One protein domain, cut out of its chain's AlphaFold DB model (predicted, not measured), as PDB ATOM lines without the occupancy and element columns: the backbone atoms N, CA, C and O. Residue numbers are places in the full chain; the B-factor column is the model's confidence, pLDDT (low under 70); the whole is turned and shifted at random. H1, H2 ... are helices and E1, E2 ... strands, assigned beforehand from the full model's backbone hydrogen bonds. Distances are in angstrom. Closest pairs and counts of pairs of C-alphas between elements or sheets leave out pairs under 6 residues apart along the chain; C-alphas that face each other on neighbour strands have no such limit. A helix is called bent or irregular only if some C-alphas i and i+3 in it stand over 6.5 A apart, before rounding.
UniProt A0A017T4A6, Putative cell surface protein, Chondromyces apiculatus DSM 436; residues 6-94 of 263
ATOM      1  N   TYR A   6      10.258   9.397  90.579       55.56
ATOM      2  CA  TYR A   6      10.906   8.626  91.633       55.56
ATOM      3  C   TYR A   6      12.318   9.137  91.952       55.56
ATOM      4  O   TYR A   6      12.588   9.482  93.096       55.56
ATOM      5  N   ALA A   7      13.191   9.270  90.947       60.47
ATOM      6  CA  ALA A   7      14.550   9.776  91.151       60.47
ATOM      7  C   ALA A   7      14.550  11.226  91.665       60.47
ATOM      8  O   ALA A   7      15.416  11.631  92.436       60.47
ATOM      9  N   GLN A   8      13.560  12.026  91.255       71.38
ATOM     10  CA  GLN A   8      13.403  13.381  91.773       71.38
ATOM     11  C   GLN A   8      12.944  13.388  93.237       71.38
ATOM     12  O   GLN A   8      13.441  14.204  94.010       71.38
ATOM     13  N   LEU A   9      12.011  12.506  93.611       71.56
ATOM     14  CA  LEU A   9      11.542  12.358  94.989       71.56
ATOM     15  C   LEU A   9      12.684  11.918  95.907       71.56
ATOM     16  O   LEU A   9      12.905  12.529  96.945       71.56
ATOM     17  N   GLU A  10      13.453  10.922  95.481       65.75
ATOM     18  CA  GLU A  10      14.642  10.454  96.189       65.75
ATOM     19  C   GLU A  10      15.652  11.586  96.405       65.75
ATOM     20  O   GLU A  10      16.084  11.820  97.533       65.75
ATOM     21  N   ALA A  11      15.954  12.367  95.364       69.25
ATOM     22  CA  ALA A  11      16.822  13.534  95.493       69.25
ATOM     23  C   ALA A  11      16.231  14.609  96.427       69.25
ATOM     24  O   ALA A  11      16.976  15.234  97.171       69.25
ATOM     25  N   ARG A  12      14.905  14.826  96.455       79.81
ATOM     26  CA  ARG A  12      14.301  15.737  97.449       79.81
ATOM     27  C   ARG A  12      14.569  15.257  98.870       79.81
ATOM     28  O   ARG A  12      15.014  16.049  99.693       79.81
ATOM     29  N   CYS A  13      14.314  13.980  99.145       68.19
ATOM     30  CA  CYS A  13      14.413  13.445 100.500       68.19
ATOM     31  C   CYS A  13      15.855  13.330 101.001       68.19
ATOM     32  O   CYS A  13      16.082  13.472 102.196       68.19
ATOM     33  N   THR A  14      16.812  13.093 100.100       61.69
ATOM     34  CA  THR A  14      18.201  12.793 100.473       61.69
ATOM     35  C   THR A  14      19.153  13.973 100.288       61.69
ATOM     36  O   THR A  14      20.078  14.124 101.081       61.69
ATOM     37  N   LEU A  15      18.943  14.819  99.270       72.00
ATOM     38  CA  LEU A  15      19.934  15.813  98.841       72.00
ATOM     39  C   LEU A  15      19.616  17.240  99.292       72.00
ATOM     40  O   LEU A  15      20.531  17.973  99.647       72.00
ATOM     41  N   ASP A  16      18.361  17.693  99.208       75.62
ATOM     42  CA  ASP A  16      18.092  19.144  99.243       75.62
ATOM     43  C   ASP A  16      16.826  19.605  99.973       75.62
ATOM     44  O   ASP A  16      16.693  20.807 100.241       75.62
ATOM     45  N   ASP A  17      15.912  18.699 100.306       82.88
ATOM     46  CA  ASP A  17      14.695  18.977 101.071       82.88
ATOM     47  C   ASP A  17      14.552  18.017 102.258       82.88
ATOM     48  O   ASP A  17      13.442  17.812 102.734       82.88
ATOM     49  N   ALA A  18      15.657  17.439 102.746       76.31
ATOM     50  CA  ALA A  18      15.707  16.708 104.012       76.31
ATOM     51  C   ALA A  18      15.344  17.650 105.178       76.31
ATOM     52  O   ALA A  18      15.923  18.735 105.312       76.31
ATOM     53  N   LEU A  19      14.359  17.270 106.000       73.25
ATOM     54  CA  LEU A  19      13.878  18.060 107.133       73.25
ATOM     55  C   LEU A  19      13.946  17.261 108.432       73.25
ATOM     56  O   LEU A  19      13.537  16.106 108.482       73.25
ATOM     57  N   ASN A  20      14.365  17.932 109.504       61.41
ATOM     58  CA  ASN A  20      14.152  17.449 110.867       61.41
ATOM     59  C   ASN A  20      12.675  17.592 111.282       61.41
ATOM     60  O   ASN A  20      11.911  18.336 110.657       61.41
ATOM     61  N   THR A  21      12.279  16.934 112.371       67.00
ATOM     62  CA  THR A  21      10.875  16.854 112.811       67.00
ATOM     63  C   THR A  21      10.186  18.217 112.989       67.00
ATOM     64  O   THR A  21       9.101  18.401 112.431       67.00
ATOM     65  N   PRO A  22      10.770  19.233 113.662       77.25
ATOM     66  CA  PRO A  22      10.119  20.541 113.779       77.25
ATOM     67  C   PRO A  22       9.887  21.223 112.424       77.25
ATOM     68  O   PRO A  22       8.839  21.829 112.199       77.25
ATOM     69  N   ASN A  23      10.847  21.102 111.503       84.12
ATOM     70  CA  ASN A  23      10.720  21.663 110.163       84.12
ATOM     71  C   ASN A  23       9.732  20.869 109.298       84.12
ATOM     72  O   ASN A  23       9.036  21.476 108.490       84.12
ATOM     73  N   ALA A  24       9.645  19.549 109.471       81.69
ATOM     74  CA  ALA A  24       8.653  18.688 108.830       81.69
ATOM     75  C   ALA A  24       7.224  19.059 109.270       81.69
ATOM     76  O   ALA A  24       6.359  19.312 108.425       81.69
ATOM     77  N   ILE A  25       7.005  19.228 110.579       84.12
ATOM     78  CA  ILE A  25       5.729  19.700 111.140       84.12
ATOM     79  C   ILE A  25       5.387  21.087 110.594       84.12
ATOM     80  O   ILE A  25       4.287  21.318 110.086       84.12
ATOM     81  N   GLY A  26       6.340  22.019 110.634       93.25
ATOM     82  CA  GLY A  26       6.123  23.371 110.129       93.25
ATOM     83  C   GLY A  26       5.909  23.428 108.609       93.25
ATOM     84  O   GLY A  26       5.118  24.244 108.130       93.25
ATOM     85  N   ARG A  27       6.539  22.527 107.841       95.75
ATOM     86  CA  ARG A  27       6.290  22.302 106.407       95.75
ATOM     87  C   ARG A  27       4.853  21.858 106.165       95.75
ATOM     88  O   ARG A  27       4.226  22.385 105.247       95.75
ATOM     89  N   ASN A  28       4.333  20.924 106.953       94.56
ATOM     90  CA  ASN A  28       2.966  20.438 106.794       94.56
ATOM     91  C   ASN A  28       1.938  21.503 107.190       94.56
ATOM     92  O   ASN A  28       0.987  21.729 106.442       94.56
ATOM     93  N   ALA A  29       2.181  22.242 108.274       96.94
ATOM     94  CA  ALA A  29       1.343  23.370 108.675       96.94
ATOM     95  C   ALA A  29       1.304  24.466 107.601       96.94
ATOM     96  O   ALA A  29       0.234  24.938 107.205       96.94
ATOM     97  N   TRP A  30       2.466  24.822 107.047       98.25
ATOM     98  CA  TRP A  30       2.561  25.746 105.918       98.25
ATOM     99  C   TRP A  30       1.836  25.216 104.673       98.25
ATOM    100  O   TRP A  30       1.055  25.941 104.053       98.25
ATOM    101  N   ALA A  31       2.047  23.947 104.317       97.38
ATOM    102  CA  ALA A  31       1.412  23.327 103.161       97.38
ATOM    103  C   ALA A  31      -0.116  23.277 103.315       97.38
ATOM    104  O   ALA A  31      -0.821  23.567 102.348       97.38
ATOM    105  N   ARG A  32      -0.640  23.015 104.521       97.62
ATOM    106  CA  ARG A  32      -2.076  23.123 104.815       97.62
ATOM    107  C   ARG A  32      -2.566  24.546 104.614       97.62
ATOM    108  O   ARG A  32      -3.523  24.758 103.873       97.62
ATOM    109  N   LYS A  33      -1.913  25.523 105.253       97.62
ATOM    110  CA  LYS A  33      -2.289  26.940 105.144       97.62
ATOM    111  C   LYS A  33      -2.391  27.386 103.681       97.62
ATOM    112  O   LYS A  33      -3.266  28.172 103.333       97.62
ATOM    113  N   CYS A  34      -1.506  26.872 102.831       96.81
ATOM    114  CA  CYS A  34      -1.423  27.222 101.417       96.81
ATOM    115  C   CYS A  34      -2.252  26.325 100.483       96.81
ATOM    116  O   CYS A  34      -2.156  26.483  99.268       96.81
ATOM    117  N   GLY A  35      -3.068  25.410 101.016       95.31
ATOM    118  CA  GLY A  35      -3.973  24.567 100.229       95.31
ATOM    119  C   GLY A  35      -3.322  23.351  99.560       95.31
ATOM    120  O   GLY A  35      -3.964  22.690  98.749       95.31
ATOM    121  N   TYR A  36      -2.073  23.024  99.900       94.19
ATOM    122  CA  TYR A  36      -1.367  21.823  99.430       94.19
ATOM    123  C   TYR A  36      -1.621  20.587 100.304       94.19
ATOM    124  O   TYR A  36      -1.279  19.467  99.921       94.19
ATOM    125  N   LEU A  37      -2.221  20.783 101.478       91.62
ATOM    126  CA  LEU A  37      -2.677  19.735 102.386       91.62
ATOM    127  C   LEU A  37      -4.057  20.077 102.944       91.62
ATOM    128  O   LEU A  37      -4.390  21.242 103.144       91.62
ATOM    129  N   SER A  38      -4.847  19.048 103.241       92.56
ATOM    130  CA  SER A  38      -6.005  19.187 104.123       92.56
ATOM    131  C   SER A  38      -5.563  19.113 105.588       92.56
ATOM    132  O   SER A  38      -4.480  18.612 105.884       92.56
ATOM    133  N   GLN A  39      -6.420  19.551 106.515       88.94
ATOM    134  CA  GLN A  39      -6.171  19.388 107.955       88.94
ATOM    135  C   GLN A  39      -5.957  17.918 108.337       88.94
ATOM    136  O   GLN A  39      -5.033  17.608 109.078       88.94
ATOM    137  N   ALA A  40      -6.770  17.012 107.785       76.06
ATOM    138  CA  ALA A  40      -6.631  15.579 108.028       76.06
ATOM    139  C   ALA A  40      -5.287  15.035 107.514       76.06
ATOM    140  O   ALA A  40      -4.652  14.235 108.189       76.06
ATOM    141  N   ALA A  41      -4.832  15.499 106.345       74.00
ATOM    142  CA  ALA A  41      -3.551  15.082 105.789       74.00
ATOM    143  C   ALA A  41      -2.356  15.663 106.560       74.00
ATOM    144  O   ALA A  41      -1.362  14.973 106.710       74.00
ATOM    145  N   GLU A  42      -2.436  16.897 107.070       86.25
ATOM    146  CA  GLU A  42      -1.418  17.433 107.988       86.25
ATOM    147  C   GLU A  42      -1.330  16.591 109.261       86.25
ATOM    148  O   GLU A  42      -0.234  16.202 109.647       86.25
ATOM    149  N   THR A  43      -2.468  16.305 109.903       70.88
ATOM    150  CA  THR A  43      -2.495  15.477 111.114       70.88
ATOM    151  C   THR A  43      -1.886  14.103 110.849       70.88
ATOM    152  O   THR A  43      -1.045  13.681 111.631       70.88
ATOM    153  N   PHE A  44      -2.246  13.470 109.727       66.62
ATOM    154  CA  PHE A  44      -1.667  12.200 109.287       66.62
ATOM    155  C   PHE A  44      -0.154  12.310 109.045       66.62
ATOM    156  O   PHE A  44       0.621  11.585 109.643       66.62
ATOM    157  N   TYR A  45       0.319  13.256 108.231       70.94
ATOM    158  CA  TYR A  45       1.756  13.349 107.961       70.94
ATOM    159  C   TYR A  45       2.568  13.685 109.214       70.94
ATOM    160  O   TYR A  45       3.632  13.117 109.413       70.94
ATOM    161  N   ASN A  46       2.047  14.527 110.108       75.12
ATOM    162  CA  ASN A  46       2.704  14.798 111.384       75.12
ATOM    163  C   ASN A  46       2.715  13.574 112.314       75.12
ATOM    164  O   ASN A  46       3.687  13.411 113.048       75.12
ATOM    165  N   SER A  47       1.671  12.732 112.308       51.91
ATOM    166  CA  SER A  47       1.678  11.475 113.073       51.91
ATOM    167  C   SER A  47       2.643  10.451 112.490       51.91
ATOM    168  O   SER A  47       3.270   9.731 113.261       51.91
ATOM    169  N   GLU A  48       2.812  10.453 111.165       48.25
ATOM    170  CA  GLU A  48       3.704   9.539 110.449       48.25
ATOM    171  C   GLU A  48       5.164  10.032 110.363       48.25
ATOM    172  O   GLU A  48       5.987   9.445 109.664       48.25
ATOM    173  N   GLY A  49       5.500  11.168 110.993       56.22
ATOM    174  CA  GLY A  49       6.817  11.801 110.828       56.22
ATOM    175  C   GLY A  49       7.128  12.180 109.372       56.22
ATOM    176  O   GLY A  49       8.277  12.431 109.016       56.22
ATOM    177  N   GLU A  50       6.117  12.217 108.510       68.50
ATOM    178  CA  GLU A  50       6.242  12.532 107.101       68.50
ATOM    179  C   GLU A  50       6.075  14.028 106.857       68.50
ATOM    180  O   GLU A  50       5.441  14.764 107.612       68.50
ATOM    181  N   TYR A  51       6.580  14.498 105.725       81.81
ATOM    182  CA  TYR A  51       6.269  15.831 105.243       81.81
ATOM    183  C   TYR A  51       6.187  15.900 103.731       81.81
ATOM    184  O   TYR A  51       6.823  15.141 102.997       81.81
ATOM    185  N   ARG A  52       5.384  16.851 103.249       86.25
ATOM    186  CA  ARG A  52       5.225  17.086 101.813       86.25
ATOM    187  C   ARG A  52       6.487  17.644 101.184       86.25
ATOM    188  O   ARG A  52       7.020  18.655 101.641       86.25
ATOM    189  N   VAL A  53       6.852  17.057 100.051       88.25
ATOM    190  CA  VAL A  53       7.872  17.595  99.152       88.25
ATOM    191  C   VAL A  53       7.300  17.869  97.775       88.25
ATOM    192  O   VAL A  53       6.313  17.269  97.332       88.25
ATOM    193  N   PHE A  54       7.923  18.822  97.098       93.50
ATOM    194  CA  PHE A  54       7.383  19.435  95.897       93.50
ATOM    195  C   PHE A  54       8.380  19.358  94.751       93.50
ATOM    196  O   PHE A  54       9.596  19.330  94.935       93.50
ATOM    197  N   GLN A  55       7.850  19.355  93.536       89.00
ATOM    198  CA  GLN A  55       8.661  19.374  92.340       89.00
ATOM    199  C   GLN A  55       9.419  20.702  92.254       89.00
ATOM    200  O   GLN A  55       8.827  21.778  92.359       89.00
ATOM    201  N   ASN A  56      10.734  20.614  92.049       90.38
ATOM    202  CA  ASN A  56      11.642  21.757  91.916       90.38
ATOM    203  C   ASN A  56      11.605  22.751  93.097       90.38
ATOM    204  O   ASN A  56      12.074  23.879  92.949       90.38
ATOM    205  N   ALA A  57      11.072  22.378  94.264       94.62
ATOM    206  CA  ALA A  57      11.089  23.226  95.451       94.62
ATOM    207  C   ALA A  57      11.665  22.472  96.647       94.62
ATOM    208  O   ALA A  57      11.402  21.285  96.814       94.62
ATOM    209  N   CYS A  58      12.480  23.156  97.446       93.50
ATOM    210  CA  CYS A  58      13.221  22.538  98.540       93.50
ATOM    211  C   CYS A  58      13.537  23.514  99.670       93.50
ATOM    212  O   CYS A  58      13.444  24.736  99.517       93.50
ATOM    213  N   ASN A  59      13.962  22.980 100.808       91.38
ATOM    214  CA  ASN A  59      14.384  23.754 101.959       91.38
ATOM    215  C   ASN A  59      15.788  24.356 101.807       91.38
ATOM    216  O   ASN A  59      16.073  25.375 102.425       91.38
ATOM    217  N   THR A  60      16.674  23.819 100.979       87.44
ATOM    218  CA  THR A  60      18.038  24.379 100.853       87.44
ATOM    219  C   THR A  60      18.122  25.643  99.989       87.44
ATOM    220  O   THR A  60      19.068  26.416 100.132       87.44
ATOM    221  N   TYR A  61      17.118  25.941  99.153       93.81
ATOM    222  CA  TYR A  61      17.101  27.149  98.315       93.81
ATOM    223  C   TYR A  61      17.252  28.449  99.141       93.81
ATOM    224  O   TYR A  61      16.578  28.592 100.168       93.81
ATOM    225  N   PRO A  62      18.065  29.435  98.696       93.50
ATOM    226  CA  PRO A  62      18.775  29.507  97.409       93.50
ATOM    227  C   PRO A  62      20.116  28.755  97.354       93.50
ATOM    228  O   PRO A  62      20.725  28.687  96.290       93.50
ATOM    229  N   ASN A  63      20.567  28.162  98.460       90.81
ATOM    230  CA  ASN A  63      21.833  27.430  98.554       90.81
ATOM    231  C   ASN A  63      21.653  25.970  98.113       90.81
ATOM    232  O   ASN A  63      21.739  25.045  98.913       90.81
ATOM    233  N   VAL A  64      21.340  25.782  96.833       89.00
ATOM    234  CA  VAL A  64      20.990  24.478  96.258       89.00
ATOM    235  C   VAL A  64      22.250  23.616  96.033       89.00
ATOM    236  O   VAL A  64      23.165  24.072  95.342       89.00
ATOM    237  N   PRO A  65      22.311  22.376  96.558       77.62
ATOM    238  CA  PRO A  65      23.437  21.469  96.335       77.62
ATOM    239  C   PRO A  65      23.614  21.076  94.855       77.62
ATOM    240  O   PRO A  65      22.620  20.958  94.125       77.62
ATOM    241  N   PRO A  66      24.853  20.818  94.386       81.88
ATOM    242  CA  PRO A  66      25.096  20.314  93.036       81.88
ATOM    243  C   PRO A  66      24.296  19.037  92.741       81.88
ATOM    244  O   PRO A  66      24.234  18.132  93.565       81.88
ATOM    245  N   GLY A  67      23.688  18.957  91.554       80.50
ATOM    246  CA  GLY A  67      22.863  17.810  91.142       80.50
ATOM    247  C   GLY A  67      21.383  17.909  91.531       80.50
ATOM    248  O   GLY A  67      20.563  17.151  91.012       80.50
ATOM    249  N   SER A  68      21.005  18.880  92.363       84.19
ATOM    250  CA  SER A  68      19.605  19.149  92.681       84.19
ATOM    251  C   SER A  68      18.878  19.870  91.537       84.19
ATOM    252  O   SER A  68      19.418  20.758  90.881       84.19
ATOM    253  N   THR A  69      17.600  19.538  91.343       90.06
ATOM    254  CA  THR A  69      16.676  20.252  90.439       90.06
ATOM    255  C   THR A  69      15.894  21.371  91.143       90.06
ATOM    256  O   THR A  69      14.909  21.873  90.607       90.06
ATOM    257  N   CYS A  70      16.296  21.766  92.358       92.62
ATOM    258  CA  CYS A  70      15.598  22.796  93.122       92.62
ATOM    259  C   CYS A  70      15.712  24.172  92.457       92.62
ATOM    260  O   CYS A  70      16.816  24.665  92.240       92.62
ATOM    261  N   THR A  71      14.587  24.834  92.208       94.31
ATOM    262  CA  THR A  71      14.546  26.190  91.645       94.31
ATOM    263  C   THR A  71      13.862  27.204  92.554       94.31
ATOM    264  O   THR A  71      13.910  28.395  92.259       94.31
ATOM    265  N   GLN A  72      13.215  26.771  93.642       94.56
ATOM    266  CA  GLN A  72      12.520  27.665  94.569       94.56
ATOM    267  C   GLN A  72      12.471  27.128  96.004       94.56
ATOM    268  O   GLN A  72      12.624  25.933  96.252       94.56
ATOM    269  N   LYS A  73      12.233  28.023  96.969       95.88
ATOM    270  CA  LYS A  73      12.108  27.651  98.380       95.88
ATOM    271  C   LYS A  73      10.764  26.988  98.636       95.88
ATOM    272  O   LYS A  73       9.717  27.572  98.381       95.88
ATOM    273  N   ALA A  74      10.810  25.822  99.256       96.31
ATOM    274  CA  ALA A  74       9.691  25.258  99.975       96.31
ATOM    275  C   ALA A  74       9.871  25.671 101.469       96.31
ATOM    276  O   ALA A  74      10.858  25.274 102.094       96.31
ATOM    277  N   PRO A  75       8.985  26.483 102.084       97.12
ATOM    278  CA  PRO A  75       9.105  26.955 103.477       97.12
ATOM    279  C   PRO A  75       8.754  25.929 104.563       97.12
ATOM    280  O   PRO A  75       7.829  25.145 104.398       97.12
ATOM    281  N   VAL A  76       9.438  25.985 105.703       95.56
ATOM    282  CA  VAL A  76       9.239  25.064 106.843       95.56
ATOM    283  C   VAL A  76       8.554  25.730 108.041       95.56
ATOM    284  O   VAL A  76       8.505  25.162 109.120       95.56
ATOM    285  N   GLN A  77       8.055  26.956 107.875       96.94
ATOM    286  CA  GLN A  77       7.349  27.698 108.920       96.94
ATOM    287  C   GLN A  77       5.945  28.044 108.443       96.94
ATOM    288  O   GLN A  77       5.791  28.624 107.365       96.94
ATOM    289  N   GLU A  78       4.931  27.771 109.270       97.00
ATOM    290  CA  GLU A  78       3.530  28.055 108.942       97.00
ATOM    291  C   GLU A  78       3.307  29.527 108.573       97.00
ATOM    292  O   GLU A  78       2.545  29.832 107.658       97.00
ATOM    293  N   SER A  79       4.010  30.456 109.222       96.88
ATOM    294  CA  SER A  79       3.890  31.901 108.988       96.88
ATOM    295  C   SER A  79       4.399  32.363 107.614       96.88
ATOM    296  O   SER A  79       4.005  33.435 107.155       96.88
ATOM    297  N   ALA A  80       5.211  31.565 106.913       97.62
ATOM    298  CA  ALA A  80       5.826  31.957 105.646       97.62
ATOM    299  C   ALA A  80       4.802  32.183 104.520       97.62
ATOM    300  O   ALA A  80       3.735  31.567 104.489       97.62
ATOM    301  N   ALA A  81       5.124  33.053 103.558       97.12
ATOM    302  CA  ALA A  81       4.256  33.314 102.409       97.12
ATOM    303  C   ALA A  81       3.973  32.034 101.599       97.12
ATOM    304  O   ALA A  81       4.812  31.134 101.510       97.12
ATOM    305  N   CYS A  82       2.783  31.951 101.004       96.50
ATOM    306  CA  CYS A  82       2.445  30.837 100.126       96.50
ATOM    307  C   CYS A  82       3.166  30.974  98.787       96.50
ATOM    308  O   CYS A  82       3.098  32.014  98.134       96.50
ATOM    309  N   VAL A  83       3.825  29.896  98.376       95.12
ATOM    310  CA  VAL A  83       4.436  29.772  97.052       95.12
ATOM    311  C   VAL A  83       3.377  29.186  96.136       95.12
ATOM    312  O   VAL A  83       2.788  28.164  96.473       95.12
ATOM    313  N   GLN A  84       3.085  29.854  95.026       92.38
ATOM    314  CA  GLN A  84       2.046  29.434  94.083       92.38
ATOM    315  C   GLN A  84       2.577  28.369  93.114       92.38
ATOM    316  O   GLN A  84       3.776  28.313  92.849       92.38
ATOM    317  N   ASN A  85       1.670  27.572  92.542       89.25
ATOM    318  CA  ASN A  85       1.958  26.599  91.480       89.25
ATOM    319  C   ASN A  85       2.987  25.516  91.849       89.25
ATOM    320  O   ASN A  85       3.707  25.024  90.978       89.25
ATOM    321  N   LEU A  86       3.066  25.125  93.124       92.88
ATOM    322  CA  LEU A  86       3.853  23.954  93.487       92.88
ATOM    323  C   LEU A  86       3.135  22.678  93.065       92.88
ATOM    324  O   LEU A  86       1.945  22.497  93.318       92.88
ATOM    325  N   VAL A  87       3.892  21.770  92.461       90.69
ATOM    326  CA  VAL A  87       3.426  20.422  92.142       90.69
ATOM    327  C   VAL A  87       3.878  19.500  93.262       90.69
ATOM    328  O   VAL A  87       5.063  19.461  93.590       90.69
ATOM    329  N   ILE A  88       2.945  18.772  93.872       87.81
ATOM    330  CA  ILE A  88       3.271  17.783  94.901       87.81
ATOM    331  C   ILE A  88       4.042  16.644  94.236       87.81
ATOM    332  O   ILE A  88       3.563  16.045  93.275       87.81
ATOM    333  N   LEU A  89       5.231  16.358  94.758       80.69
ATOM    334  CA  LEU A  89       6.084  15.288  94.257       80.69
ATOM    335  C   LEU A  89       5.914  14.003  95.073       80.69
ATOM    336  O   LEU A  89       5.914  12.913  94.507       80.69
ATOM    337  N   GLY A  90       5.743  14.131  96.391       76.69
ATOM    338  CA  GLY A  90       5.583  12.996  97.296       76.69
ATOM    339  C   GLY A  90       5.687  13.397  98.764       76.69
ATOM    340  O   GLY A  90       5.355  14.530  99.135       76.69
ATOM    341  N   THR A  91       6.135  12.455  99.589       74.31
ATOM    342  CA  THR A  91       6.479  12.672 100.996       74.31
ATOM    343  C   THR A  91       7.882  12.156 101.295       74.31
ATOM    344  O   THR A  91       8.366  11.235 100.638       74.31
ATOM    345  N   CYS A  92       8.527  12.788 102.270       66.25
ATOM    346  CA  CYS A  92       9.769  12.339 102.894       66.25
ATOM    347  C   CYS A  92       9.517  12.131 104.393       66.25
ATOM    348  O   CYS A  92       8.481  12.569 104.885       66.25
ATOM    349  N   MET A  93      10.433  11.475 105.106       67.25
ATOM    350  CA  MET A  93      10.230  11.025 106.493       67.25
ATOM    351  C   MET A  93      11.301  11.587 107.427       67.25
ATOM    352  O   MET A  93      12.432  11.800 106.991       67.25
ATOM    353  N   ALA A  94      10.951  11.787 108.695       58.59
ATOM    354  CA  ALA A  94      11.825  12.254 109.765       58.59
ATOM    355  C   ALA A  94      11.948  11.167 110.853       58.59
ATOM    356  O   ALA A  94      11.000  10.937 111.597       58.59
TER     357      ALA A  94
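This is residues 6 to 94 of the 263 residues of the protein "Putative cell surface protein" of Chondromyces apiculatus DSM 436 (UniProt A0A017T4A6). A two-stranded antiparallel hairpin, E1 with E2, stands between helix H1 on one side and the helical hairpin H2 with H3 on the other; loop residues 55 to 87 join the strands. The 89 printed residues run H1, H2, H3, E1, E2, class mixed, under half in named elements. The whole is compact, radius of gyration of the C-alphas 11.6 A, spans 34 by 24 by 21 A.

Start at E1, residues 50 to 54, and E2, residues 88 to 93: N 51 and O 92 are within hydrogen-bond range, 2.8 A. For H1, residues 6 to 16, and E2 the closest C-alphas are Cys 13 and Cys 92, 5.3 A. For H2, residues 21 to 33, and E1 they are Ala 24 and Tyr 51, 5.2 A. H2 touches H3, residues 39 to 47, at a shallow tilt of 8 degrees, opposite ways; the closest C-alphas are Asn 28 and Glu 42, 5.4 A. Every O i to N i+4 pair is within hydrogen-bond range in H2 and H3, 6 of 7 in H1.

Find C-alpha 6 at (10.906, 8.626, 91.633), where H1 begins; it is only just irregular, C-alphas 13 and 16 being 6.9 A apart. H2 is 18.3 A long; E2, 15.1 A, ends at C-alpha 93, (10.230, 11.025, 106.493).

The printed part has no cut; the E1 to E2 link is long. Sixteen residues have pLDDT under 70, among them 47 to 50.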